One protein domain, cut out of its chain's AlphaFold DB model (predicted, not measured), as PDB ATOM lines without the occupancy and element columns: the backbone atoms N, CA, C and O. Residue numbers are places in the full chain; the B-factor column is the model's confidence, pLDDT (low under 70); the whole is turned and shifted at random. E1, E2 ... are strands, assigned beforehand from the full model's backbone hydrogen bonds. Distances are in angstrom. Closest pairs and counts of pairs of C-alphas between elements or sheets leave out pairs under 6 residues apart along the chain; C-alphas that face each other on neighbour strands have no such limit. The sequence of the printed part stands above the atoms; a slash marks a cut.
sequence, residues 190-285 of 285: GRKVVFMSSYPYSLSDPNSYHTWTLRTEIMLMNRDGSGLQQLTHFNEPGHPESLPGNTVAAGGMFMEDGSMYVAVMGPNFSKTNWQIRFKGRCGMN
ATOM      1  N   GLY A 190     165.682 152.910 136.047       95.25
ATOM      2  CA  GLY A 190     166.991 152.266 135.985       95.25
ATOM      3  C   GLY A 190     168.097 152.937 136.798       95.25
ATOM      4  O   GLY A 190     169.236 152.499 136.722       95.25
ATOM      5  N   ARG A 191     167.827 154.004 137.561       95.25
ATOM      6  CA  ARG A 191     168.875 154.774 138.266       95.25
ATOM      7  C   ARG A 191     169.228 154.210 139.636       95.25
ATOM      8  O   ARG A 191     170.286 154.534 140.175       95.25
ATOM      9  N   LYS A 192     168.323 153.430 140.219       96.12
ATOM     10  CA  LYS A 192     168.465 152.803 141.532       96.12
ATOM     11  C   LYS A 192     168.391 151.290 141.431       96.12
ATOM     12  O   LYS A 192     167.711 150.772 140.542       96.12
ATOM     13  N   VAL A 193     169.036 150.630 142.384       97.38
ATOM     14  CA  VAL A 193     168.956 149.190 142.630       97.38
ATOM     15  C   VAL A 193     168.537 148.979 144.077       97.38
ATOM     16  O   VAL A 193     169.110 149.606 144.969       97.38
ATOM     17  N   VAL A 194     167.541 148.125 144.296       97.06
ATOM     18  CA  VAL A 194     167.202 147.581 145.617       97.06
ATOM     19  C   VAL A 194     167.570 146.111 145.660       97.06
ATOM     20  O   VAL A 194     167.491 145.444 144.637       97.06
ATOM     21  N   PHE A 195     167.991 145.615 146.810       97.94
ATOM     22  CA  PHE A 195     168.408 144.226 146.988       97.94
ATOM     23  C   PHE A 195     168.314 143.866 148.470       97.94
ATOM     24  O   PHE A 195     168.265 144.762 149.319       97.94
ATOM     25  N   MET A 196     168.259 142.575 148.788       97.69
ATOM     26  CA  MET A 196     168.405 142.135 150.171       97.69
ATOM     27  C   MET A 196     169.882 142.023 150.521       97.69
ATOM     28  O   MET A 196     170.670 141.597 149.682       97.69
ATOM     29  N   SER A 197     170.253 142.376 151.747       98.12
ATOM     30  CA  SER A 197     171.645 142.325 152.182       98.12
ATOM     31  C   SER A 197     171.790 141.994 153.657       98.12
ATOM     32  O   SER A 197     171.067 142.553 154.482       98.12
ATOM     33  N   SER A 198     172.774 141.163 154.009       98.31
ATOM     34  CA  SER A 198     173.242 141.019 155.397       98.31
ATOM     35  C   SER A 198     174.375 141.993 155.762       98.31
ATOM     36  O   SER A 198     174.896 141.951 156.881       98.31
ATOM     37  N   TYR A 199     174.758 142.893 154.846       97.50
ATOM     38  CA  TYR A 199     175.853 143.851 155.015       97.50
ATOM     39  C   TYR A 199     175.827 144.629 156.342       97.50
ATOM     40  O   TYR A 199     176.897 144.712 156.959       97.50
ATOM     41  N   PRO A 200     174.672 145.130 156.849       97.12
ATOM     42  CA  PRO A 200     174.621 145.839 158.133       97.12
ATOM     43  C   PRO A 200     175.196 145.044 159.315       97.12
ATOM     44  O   PRO A 200     175.692 145.627 160.278       97.12
ATOM     45  N   TYR A 201     175.179 143.712 159.235       96.25
ATOM     46  CA  TYR A 201     175.609 142.822 160.313       96.25
ATOM     47  C   TYR A 201     177.016 142.257 160.119       96.25
ATOM     48  O   TYR A 201     177.588 141.766 161.092       96.25
ATOM     49  N   SER A 202     177.591 142.380 158.918       94.38
ATOM     50  CA  SER A 202     178.849 141.736 158.502       94.38
ATOM     51  C   SER A 202     180.032 141.951 159.457       94.38
ATOM     52  O   SER A 202     180.822 141.036 159.677       94.38
ATOM     53  N   LEU A 203     180.145 143.136 160.070       92.88
ATOM     54  CA  LEU A 203     181.217 143.454 161.024       92.88
ATOM     55  C   LEU A 203     180.930 142.974 162.454       92.88
ATOM     56  O   LEU A 203     181.860 142.732 163.220       92.88
ATOM     57  N   SER A 204     179.654 142.887 162.831       94.12
ATOM     58  CA  SER A 204     179.223 142.568 164.199       94.12
ATOM     59  C   SER A 204     178.959 141.080 164.425       94.12
ATOM     60  O   SER A 204     179.112 140.592 165.543       94.12
ATOM     61  N   ASP A 205     178.570 140.361 163.372       94.88
ATOM     62  CA  ASP A 205     178.304 138.932 163.399       94.88
ATOM     63  C   ASP A 205     178.797 138.280 162.098       94.88
ATOM     64  O   ASP A 205     178.129 138.387 161.060       94.88
ATOM     65  N   PRO A 206     179.926 137.554 162.151       91.94
ATOM     66  CA  PRO A 206     180.474 136.871 160.990       91.94
ATOM     67  C   PRO A 206     179.601 135.707 160.508       91.94
ATOM     68  O   PRO A 206     179.895 135.168 159.455       91.94
ATOM     69  N   ASN A 207     178.547 135.304 161.227       94.69
ATOM     70  CA  ASN A 207     177.626 134.263 160.763       94.69
ATOM     71  C   ASN A 207     176.352 134.821 160.114       94.69
ATOM     72  O   ASN A 207     175.524 134.051 159.630       94.69
ATOM     73  N   SER A 208     176.169 136.142 160.083       95.50
ATOM     74  CA  SER A 208     174.923 136.779 159.624       95.50
ATOM     75  C   SER A 208     174.560 136.516 158.159       95.50
ATOM     76  O   SER A 208     173.420 136.764 157.774       95.50
ATOM     77  N   TYR A 209     175.506 136.011 157.366       95.81
ATOM     78  CA  TYR A 209     175.346 135.706 155.947       95.81
ATOM     79  C   TYR A 209     175.233 134.202 155.646       95.81
ATOM     80  O   TYR A 209     175.089 133.842 154.493       95.81
ATOM     81  N   HIS A 210     175.282 133.299 156.631       95.00
ATOM     82  CA  HIS A 210     175.082 131.869 156.358       95.00
ATOM     83  C   HIS A 210     173.596 131.513 156.319       95.00
ATOM     84  O   HIS A 210     172.826 131.996 157.142       95.00
ATOM     85  N   THR A 211     173.204 130.591 155.440       90.31
ATOM     86  CA  THR A 211     171.820 130.170 155.148       90.31
ATOM     87  C   THR A 211     170.962 129.960 156.404       90.31
ATOM     88  O   THR A 211     169.805 130.368 156.452       90.31
ATOM     89  N   TRP A 212     171.522 129.345 157.451       87.69
ATOM     90  CA  TRP A 212     170.790 128.990 158.677       87.69
ATOM     91  C   TRP A 212     170.767 130.085 159.747       87.69
ATOM     92  O   TRP A 212     169.980 130.013 160.690       87.69
ATOM     93  N   THR A 213     171.628 131.088 159.617       92.94
ATOM     94  CA  THR A 213     171.746 132.236 160.525       92.94
ATOM     95  C   THR A 213     171.489 133.556 159.802       92.94
ATOM     96  O   THR A 213     171.714 134.621 160.380       92.94
ATOM     97  N   LEU A 214     170.976 133.483 158.572       94.31
ATOM     98  CA  LEU A 214     170.826 134.602 157.662       94.31
ATOM     99  C   LEU A 214     169.926 135.675 158.269       94.31
ATOM    100  O   LEU A 214     168.833 135.394 158.768       94.31
ATOM    101  N   ARG A 215     170.402 136.915 158.206       95.31
ATOM    102  CA  ARG A 215     169.643 138.114 158.555       95.31
ATOM    103  C   ARG A 215     169.861 139.136 157.466       95.31
ATOM    104  O   ARG A 215     171.007 139.487 157.199       95.31
ATOM    105  N   THR A 216     168.784 139.603 156.849       97.25
ATOM    106  CA  THR A 216     168.886 140.577 155.763       97.25
ATOM    107  C   THR A 216     167.939 141.745 155.941       97.25
ATOM    108  O   THR A 216     166.848 141.613 156.497       97.25
ATOM    109  N   GLU A 217     168.368 142.880 155.407       97.56
ATOM    110  CA  GLU A 217     167.595 144.104 155.261       97.56
ATOM    111  C   GLU A 217     167.475 144.466 153.782       97.56
ATOM    112  O   GLU A 217     168.267 144.015 152.953       97.56
ATOM    113  N   ILE A 218     166.495 145.301 153.437       97.81
ATOM    114  CA  ILE A 218     166.446 145.889 152.103       97.81
ATOM    115  C   ILE A 218     167.397 147.076 152.044       97.81
ATOM    116  O   ILE A 218     167.268 148.047 152.793       97.81
ATOM    117  N   MET A 219     168.314 147.009 151.091       97.75
ATOM    118  CA  MET A 219     169.264 148.061 150.777       97.75
ATOM    119  C   MET A 219     168.875 148.755 149.475       97.75
ATOM    120  O   MET A 219     168.191 148.193 148.619       97.75
ATOM    121  N   LEU A 220     169.331 149.992 149.320       96.75
ATOM    122  CA  LEU A 220     169.176 150.824 148.136       96.75
ATOM    123  C   LEU A 220     170.538 151.393 147.753       96.75
ATOM    124  O   LEU A 220     171.256 151.909 148.602       96.75
ATOM    125  N   MET A 221     170.860 151.381 146.467       97.81
ATOM    126  CA  MET A 221     172.045 152.048 145.926       97.81
ATOM    127  C   MET A 221     171.746 152.698 144.574       97.81
ATOM    128  O   MET A 221     170.677 152.515 143.982       97.81
ATOM    129  N   ASN A 222     172.681 153.507 144.084       98.06
ATOM    130  CA  ASN A 222     172.696 153.952 142.696       98.06
ATOM    131  C   ASN A 222     173.031 152.775 141.765       98.06
ATOM    132  O   ASN A 222     173.676 151.814 142.172       98.06
ATOM    133  N   ARG A 223     172.634 152.878 140.493       97.12
ATOM    134  CA  ARG A 223     172.938 151.884 139.445       97.12
ATOM    135  C   ARG A 223     174.421 151.519 139.347       97.12
ATOM    136  O   ARG A 223     174.738 150.419 138.921       97.12
ATOM    137  N   ASP A 224     175.313 152.440 139.695       97.25
ATOM    138  CA  ASP A 224     176.757 152.236 139.621       97.25
ATOM    139  C   ASP A 224     177.368 151.579 140.875       97.25
ATOM    140  O   ASP A 224     178.584 151.410 140.930       97.25
ATOM    141  N   GLY A 225     176.546 151.216 141.867       98.00
ATOM    142  CA  GLY A 225     176.973 150.656 143.155       98.00
ATOM    143  C   GLY A 225     177.238 151.705 144.241       98.00
ATOM    144  O   GLY A 225     177.439 151.365 145.404       98.00
ATOM    145  N   SER A 226     177.226 153.000 143.907       98.25
ATOM    146  CA  SER A 226     177.482 154.066 144.882       98.25
ATOM    147  C   SER A 226     176.253 154.405 145.736       98.25
ATOM    148  O   SER A 226     175.110 154.119 145.379       98.25
ATOM    149  N   GLY A 227     176.476 155.093 146.860       97.38
ATOM    150  CA  GLY A 227     175.390 155.655 147.671       97.38
ATOM    151  C   GLY A 227     174.516 154.603 148.356       97.38
ATOM    152  O   GLY A 227     173.296 154.764 148.377       97.38
ATOM    153  N   LEU A 228     175.139 153.540 148.877       97.88
ATOM    154  CA  LEU A 228     174.473 152.490 149.642       97.88
ATOM    155  C   LEU A 228     173.717 153.074 150.845       97.88
ATOM    156  O   LEU A 228     174.262 153.858 151.623       97.88
ATOM    157  N   GLN A 229     172.464 152.663 150.997       96.44
ATOM    158  CA  GLN A 229     171.563 153.080 152.057       96.44
ATOM    159  C   GLN A 229     170.720 151.889 152.522       96.44
ATOM    160  O   GLN A 229     170.123 151.194 151.705       96.44
ATOM    161  N   GLN A 230     170.607 151.701 153.835       96.94
ATOM    162  CA  GLN A 230     169.660 150.767 154.444       96.94
ATOM    163  C   GLN A 230     168.248 151.369 154.461       96.94
ATOM    164  O   GLN A 230     168.069 152.535 154.830       96.94
ATOM    165  N   LEU A 231     167.246 150.602 154.023       95.69
ATOM    166  CA  LEU A 231     165.844 151.035 153.993       95.69
ATOM    167  C   LEU A 231     165.001 150.449 155.126       95.69
ATOM    168  O   LEU A 231     163.986 151.050 155.474       95.69
ATOM    169  N   THR A 232     165.387 149.295 155.669       96.75
ATOM    170  CA  THR A 232     164.615 148.557 156.678       96.75
ATOM    171  C   THR A 232     165.485 148.151 157.857       96.75
ATOM    172  O   THR A 232     166.709 148.116 157.742       96.75
ATOM    173  N   HIS A 233     164.842 147.864 158.986       96.44
ATOM    174  CA  HIS A 233     165.496 147.467 160.232       96.44
ATOM    175  C   HIS A 233     164.746 146.289 160.884       96.44
ATOM    176  O   HIS A 233     164.437 146.305 162.078       96.44
ATOM    177  N   PHE A 234     164.399 145.268 160.093       95.56
ATOM    178  CA  PHE A 234     163.638 144.101 160.553       95.56
ATOM    179  C   PHE A 234     164.342 143.332 161.676       95.56
ATOM    180  O   PHE A 234     163.673 142.740 162.522       95.56
ATOM    181  N   ASN A 235     165.675 143.342 161.706       95.19
ATOM    182  CA  ASN A 235     166.477 142.623 162.697       95.19
ATOM    183  C   ASN A 235     167.062 143.528 163.798       95.19
ATOM    184  O   ASN A 235     167.817 143.042 164.644       95.19
ATOM    185  N   GLU A 236     166.744 144.825 163.819       94.44
ATOM    186  CA  GLU A 236     167.274 145.763 164.818       94.44
ATOM    187  C   GLU A 236     166.191 146.143 165.827       94.44
ATOM    188  O   GLU A 236     165.200 146.760 165.442       94.44
ATOM    189  N   PRO A 237     166.334 145.801 167.120       92.44
ATOM    190  CA  PRO A 237     165.322 146.115 168.123       92.44
ATOM    191  C   PRO A 237     165.025 147.614 168.240       92.44
ATOM    192  O   PRO A 237     165.932 148.440 168.280       92.44
ATOM    193  N   GLY A 238     163.745 147.952 168.402       94.12
ATOM    194  CA  GLY A 238     163.289 149.328 168.629       94.12
ATOM    195  C   GLY A 238     162.733 150.031 167.392       94.12
ATOM    196  O   GLY A 238     162.226 151.146 167.519       94.12
ATOM    197  N   HIS A 239     162.760 149.382 166.227       94.56
ATOM    198  CA  HIS A 239     162.109 149.869 165.017       94.56
ATOM    199  C   HIS A 239     160.665 149.337 164.899       94.56
ATOM    200  O   HIS A 239     160.350 148.262 165.414       94.56
ATOM    201  N   PRO A 240     159.743 150.074 164.250       91.88
ATOM    202  CA  PRO A 240     158.365 149.612 164.056       91.88
ATOM    203  C   PRO A 240     158.253 148.294 163.282       91.88
ATOM    204  O   PRO A 240     157.312 147.534 163.496       91.88
ATOM    205  N   GLU A 241     159.190 148.046 162.368       92.50
ATOM    206  CA  GLU A 241     159.248 146.847 161.538       92.50
ATOM    207  C   GLU A 241     159.985 145.666 162.182       92.50
ATOM    208  O   GLU A 241     159.952 144.571 161.625       92.50
ATOM    209  N   SER A 242     160.629 145.851 163.338       92.38
ATOM    210  CA  SER A 242     161.444 144.806 163.962       92.38
ATOM    211  C   SER A 242     160.634 143.544 164.261       92.38
ATOM    212  O   SER A 242     159.568 143.600 164.882       92.38
ATOM    213  N   LEU A 243     161.183 142.388 163.900       88.56
ATOM    214  CA  LEU A 243     160.633 141.071 164.209       88.56
ATOM    215  C   LEU A 243     161.568 140.311 165.166       88.56
ATOM    216  O   LEU A 243     162.779 140.532 165.163       88.56
ATOM    217  N   PRO A 244     161.037 139.419 166.023       85.69
ATOM    218  CA  PRO A 244     161.873 138.608 166.899       85.69
ATOM    219  C   PRO A 244     162.652 137.548 166.105       85.69
ATOM    220  O   PRO A 244     162.106 136.904 165.211       85.69
ATOM    221  N   GLY A 245     163.897 137.291 166.514       86.88
ATOM    222  CA  GLY A 245     164.765 136.281 165.901       86.88
ATOM    223  C   GLY A 245     165.402 136.740 164.587       86.88
ATOM    224  O   GLY A 245     165.414 137.926 164.275       86.88
ATOM    225  N   ASN A 246     165.952 135.788 163.832       90.81
ATOM    226  CA  ASN A 246     166.572 136.077 162.542       90.81
ATOM    227  C   ASN A 246     165.493 136.183 161.463       90.81
ATOM    228  O   ASN A 246     164.710 135.253 161.260       90.81
ATOM    229  N   THR A 247     165.471 137.324 160.789       93.62
ATOM    230  CA  THR A 247     164.514 137.669 159.745       93.62
ATOM    231  C   THR A 247     165.245 137.919 158.433       93.62
ATOM    232  O   THR A 247     166.263 138.610 158.385       93.62
ATOM    233  N   VAL A 248     164.682 137.390 157.352       94.12
ATOM    234  CA  VAL A 248     165.167 137.582 155.989       94.12
ATOM    235  C   VAL A 248     164.187 138.487 155.254       94.12
ATOM    236  O   VAL A 248     163.049 138.095 154.974       94.12
ATOM    237  N   ALA A 249     164.615 139.698 154.912       94.88
ATOM    238  CA  ALA A 249     163.930 140.532 153.937       94.88
ATOM    239  C   ALA A 249     164.137 139.930 152.537       94.88
ATOM    240  O   ALA A 249     165.006 140.353 151.788       94.88
ATOM    241  N   ALA A 250     163.350 138.911 152.194       89.12
ATOM    242  CA  ALA A 250     163.523 138.012 151.051       89.12
ATOM    243  C   ALA A 250     163.340 138.654 149.654       89.12
ATOM    244  O   ALA A 250     163.135 137.946 148.670       89.12
ATOM    245  N   GLY A 251     163.398 139.979 149.536       88.06
ATOM    246  CA  GLY A 251     163.380 140.710 148.271       88.06
ATOM    247  C   GLY A 251     162.373 141.856 148.246       88.06
ATOM    248  O   GLY A 251     161.335 141.829 148.915       88.06
ATOM    249  N   GLY A 252     162.688 142.867 147.436       90.69
ATOM    250  CA  GLY A 252     161.857 144.044 147.204       90.69
ATOM    251  C   GLY A 252     161.534 144.225 145.723       90.69
ATOM    252  O   GLY A 252     162.362 143.936 144.866       90.69
ATOM    253  N   MET A 253     160.339 144.721 145.409       90.00
ATOM    254  CA  MET A 253     159.938 145.068 144.044       90.00
ATOM    255  C   MET A 253     159.309 146.457 143.996       90.00
ATOM    256  O   MET A 253     158.468 146.797 144.829       90.00
ATOM    257  N   PHE A 254     159.708 147.259 143.012       91.44
ATOM    258  CA  PHE A 254     159.059 148.538 142.751       91.44
ATOM    259  C   PHE A 254     157.664 148.325 142.167       91.44
ATOM    260  O   PHE A 254     157.460 147.487 141.292       91.44
ATOM    261  N   MET A 255     156.725 149.131 142.644       88.12
ATOM    262  CA  MET A 255     155.349 149.186 142.173       88.12
ATOM    263  C   MET A 255     155.176 150.354 141.194       88.12
ATOM    264  O   MET A 255     155.952 151.311 141.202       88.12
ATOM    265  N   GLU A 256     154.122 150.316 140.375       82.38
ATOM    266  CA  GLU A 256     153.819 151.375 139.397       82.38
ATOM    267  C   GLU A 256     153.595 152.758 140.035       82.38
ATOM    268  O   GLU A 256     153.850 153.785 139.407       82.38
ATOM    269  N   ASP A 257     153.147 152.806 141.292       84.69
ATOM    270  CA  ASP A 257     152.950 154.048 142.047       84.69
ATOM    271  C   ASP A 257     154.253 154.608 142.652       84.69
ATOM    272  O   ASP A 257     154.252 155.681 143.260       84.69
ATOM    273  N   GLY A 258     155.374 153.901 142.483       82.00
ATOM    274  CA  GLY A 258     156.676 154.268 143.030       82.00
ATOM    275  C   GLY A 258     156.927 153.836 144.464       82.00
ATOM    276  O   GLY A 258     157.996 154.130 144.999       82.00
ATOM    277  N   SER A 259     155.973 153.157 145.098       90.75
ATOM    278  CA  SER A 259     156.229 152.431 146.338       90.75
ATOM    279  C   SER A 259     156.994 151.135 146.058       90.75
ATOM    280  O   SER A 259     157.205 150.745 144.909       90.75
ATOM    281  N   MET A 260     157.431 150.468 147.118       92.62
ATOM    282  CA  MET A 260     158.084 149.169 147.033       92.62
ATOM    283  C   MET A 260     157.329 148.155 147.879       92.62
ATOM    284  O   MET A 260     156.997 148.433 149.028       92.62
ATOM    285  N   TYR A 261     157.080 146.979 147.324       93.94
ATOM    286  CA  TYR A 261     156.614 145.823 148.073       93.94
ATOM    287  C   TYR A 261     157.813 144.994 148.529       93.94
ATOM    288  O   TYR A 261     158.734 144.780 147.746       93.94
ATOM    289  N   VAL A 262     157.798 144.522 149.772       94.62
ATOM    290  CA  VAL A 262     158.863 143.715 150.372       94.62
ATOM    291  C   VAL A 262     158.260 142.450 150.958       94.62
ATOM    292  O   VAL A 262     157.333 142.518 151.769       94.62
ATOM    293  N   ALA A 263     158.798 141.301 150.558       92.25
ATOM    294  CA  ALA A 263     158.475 140.022 151.173       92.25
ATOM    295  C   ALA A 263     159.453 139.758 152.321       92.25
ATOM    296  O   ALA A 263     160.662 139.898 152.152       92.25
ATOM    297  N   VAL A 264     158.937 139.366 153.481       92.69
ATOM    298  CA  VAL A 264     159.740 139.130 154.681       92.69
ATOM    299  C   VAL A 264     159.442 137.742 155.220       92.69
ATOM    300  O   VAL A 264     158.283 137.366 155.421       92.69
ATOM    301  N   MET A 265     160.504 136.990 155.466       88.94
ATOM    302  CA  MET A 265     160.461 135.666 156.057       88.94
ATOM    303  C   MET A 265     161.047 135.731 157.465       88.94
ATOM    304  O   MET A 265     162.237 135.976 157.639       88.94
ATOM    305  N   GLY A 266     160.200 135.531 158.467       80.31
ATOM    306  CA  GLY A 266     160.623 135.407 159.856       80.31
ATOM    307  C   GLY A 266     161.010 133.967 160.214       80.31
ATOM    308  O   GLY A 266     160.967 133.065 159.366       80.31
ATOM    309  N   PRO A 267     161.309 133.708 161.498       71.94
ATOM    310  CA  PRO A 267     161.563 132.362 162.000       71.94
ATOM    311  C   PRO A 267     160.442 131.376 161.628       71.94
ATOM    312  O   PRO A 267     159.266 131.753 161.545       71.94
ATOM    313  N   ASN A 268     160.805 130.106 161.413       67.00
ATOM    314  CA  ASN A 268     159.903 129.021 160.990       67.00
ATOM    315  C   ASN A 268     159.159 129.285 159.667       67.00
ATOM    316  O   ASN A 268     158.021 128.848 159.506       67.00
ATOM    317  N   PHE A 269     159.777 130.011 158.731       69.31
ATOM    318  CA  PHE A 269     159.182 130.347 157.430       69.31
ATOM    319  C   PHE A 269     157.861 131.132 157.537       69.31
ATOM    320  O   PHE A 269     157.036 131.098 156.619       69.31
ATOM    321  N   SER A 270     157.648 131.852 158.647       76.00
ATOM    322  CA  SER A 270     156.527 132.787 158.776       76.00
ATOM    323  C   SER A 270     156.679 133.916 157.757       76.00
ATOM    324  O   SER A 270     157.780 134.408 157.528       76.00
ATOM    325  N   LYS A 271     155.584 134.312 157.100       80.88
ATOM    326  CA  LYS A 271     155.622 135.280 155.994       80.88
ATOM    327  C   LYS A 271     154.852 136.532 156.366       80.88
ATOM    328  O   LYS A 271     153.661 136.461 156.664       80.88
ATOM    329  N   THR A 272     155.527 137.671 156.308       87.31
ATOM    330  CA  THR A 272     154.901 138.993 156.383       87.31
ATOM    331  C   THR A 272     155.274 139.790 155.144       87.31
ATOM    332  O   THR A 272     156.274 139.511 154.489       87.31
ATOM    333  N   ASN A 273     154.438 140.754 154.779       90.81
ATOM    334  CA  ASN A 273     154.660 141.581 153.604       90.81
ATOM    335  C   ASN A 273     154.527 143.043 153.993       90.81
ATOM    336  O   ASN A 273     153.635 143.405 154.762       90.81
ATOM    337  N   TRP A 274     155.402 143.868 153.435       93.75
ATOM    338  CA  TRP A 274     155.498 145.284 153.753       93.75
ATOM    339  C   TRP A 274     155.408 146.118 152.484       93.75
ATOM    340  O   TRP A 274     155.868 145.711 151.421       93.75
ATOM    341  N   GLN A 275     154.826 147.309 152.603       93.56
ATOM    342  CA  GLN A 275     154.865 148.320 151.555       93.56
ATOM    343  C   GLN A 275     155.672 149.517 152.061       93.56
ATOM    344  O   GLN A 275     155.283 150.170 153.029       93.56
ATOM    345  N   ILE A 276     156.778 149.829 151.391       92.69
ATOM    346  CA  ILE A 276     157.618 150.991 151.673       92.69
ATOM    347  C   ILE A 276     157.200 152.134 150.754       92.69
ATOM    348  O   ILE A 276     157.235 152.019 149.529       92.69
ATOM    349  N   ARG A 277     156.809 153.263 151.349       91.75
ATOM    350  CA  ARG A 277     156.501 154.498 150.621       91.75
ATOM    351  C   ARG A 277     157.633 155.495 150.804       91.75
ATOM    352  O   ARG A 277     157.897 155.956 151.912       91.75
ATOM    353  N   PHE A 278     158.282 155.855 149.705       89.69
ATOM    354  CA  PHE A 278     159.313 156.883 149.714       89.69
ATOM    355  C   PHE A 278     158.682 158.276 149.855       89.69
ATOM    356  O   PHE A 278     157.612 158.546 149.314       89.69
ATOM    357  N   LYS A 279     159.374 159.203 150.535       85.50
ATOM    358  CA  LYS A 279     158.940 160.614 150.638       85.50
ATOM    359  C   LYS A 279     158.901 161.340 149.282       85.50
ATOM    360  O   LYS A 279     158.305 162.407 149.180       85.50
ATOM    361  N   GLY A 280     159.547 160.785 148.257       82.69
ATOM    362  CA  GLY A 280     159.574 161.311 146.895       82.69
ATOM    363  C   GLY A 280     159.612 160.187 145.860       82.69
ATOM    364  O   GLY A 280     159.553 159.011 146.202       82.69
ATOM    365  N   ARG A 281     159.744 160.547 144.581       79.19
ATOM    366  CA  ARG A 281     159.680 159.621 143.432       79.19
ATOM    367  C   ARG A 281     160.997 158.865 143.206       79.19
ATOM    368  O   ARG A 281     161.584 158.941 142.127       79.19
ATOM    369  N   CYS A 282     161.491 158.181 144.239       84.31
ATOM    370  CA  CYS A 282     162.712 157.377 144.159       84.31
ATOM    371  C   CYS A 282     162.575 156.342 143.034       84.31
ATOM    372  O   CYS A 282     161.648 155.542 143.050       84.31
ATOM    373  N   GLY A 283     163.464 156.383 142.038       80.50
ATOM    374  CA  GLY A 283     163.461 155.390 140.963       80.50
ATOM    375  C   GLY A 283     162.354 155.528 139.903       80.50
ATOM    376  O   GLY A 283     162.275 154.682 139.018       80.50
ATOM    377  N   MET A 284     161.520 156.579 139.952       82.88
ATOM    378  CA  MET A 284     160.307 156.701 139.114       82.88
ATOM    379  C   MET A 284     160.297 157.860 138.110       82.88
ATOM    380  O   MET A 284     159.384 157.940 137.293       82.88
ATOM    381  N   ASN A 285     161.270 158.772 138.189       66.94
ATOM    382  CA  ASN A 285     161.425 159.919 137.284       66.94
ATOM    383  C   ASN A 285     162.786 159.881 136.628       66.94
ATOM    384  O   ASN A 285     163.761 159.642 137.370       66.94
TER     385      ASN A 285
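What this domain is: This is residues 190 to 285 of the 285 residues of an uncharacterized protein of Acidobacteria bacterium (UniProt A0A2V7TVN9). With little regular structure, two small strand units, the hairpin E1 and E2 and the three-strand sheet E3 - E4 - E5, meet near E3, amid long loops. The 96 printed residues hold five named strands, E1 to E5 in chain order, both sheets antiparallel, and no named helix. The class is all strand, with 27 residues in named elements. The whole is compact, radius of gyration of the C-alphas 13.4 A, spanning 38 by 26 by 23 A.

Where its parts are: E1, residues 192 to 197, starts at C-alpha (168.465, 152.803, 141.532) and spans 15.3 A. E2 is 217 to 222, 16.8 A; E3 is 252 to 254, 6.9 A; E4 is 260 to 265, 16.4 A. E5, 271 to 276, 16.4 A, ends at C-alpha (157.618, 150.991, 151.673).

How they stand to each other: In hairpin E1 and E2, N 197 and O 217 are 2.8 A apart. E3, E4 and E5 form a meander, each strand the antiparallel neighbour of the one before; N 253 and O 261 are 2.8 A apart, N 262 and O 274 2.8 A. The closest C-alphas of E1 and E3, Phe 195 and Gly 252, are 6.6 A apart. E1 and E5 are apart.

The domain as a whole: The printed part has no cut. Links E1 to E2 and E2 to E3 are long. Residues 268 to 269 and 285 have pLDDT under 70.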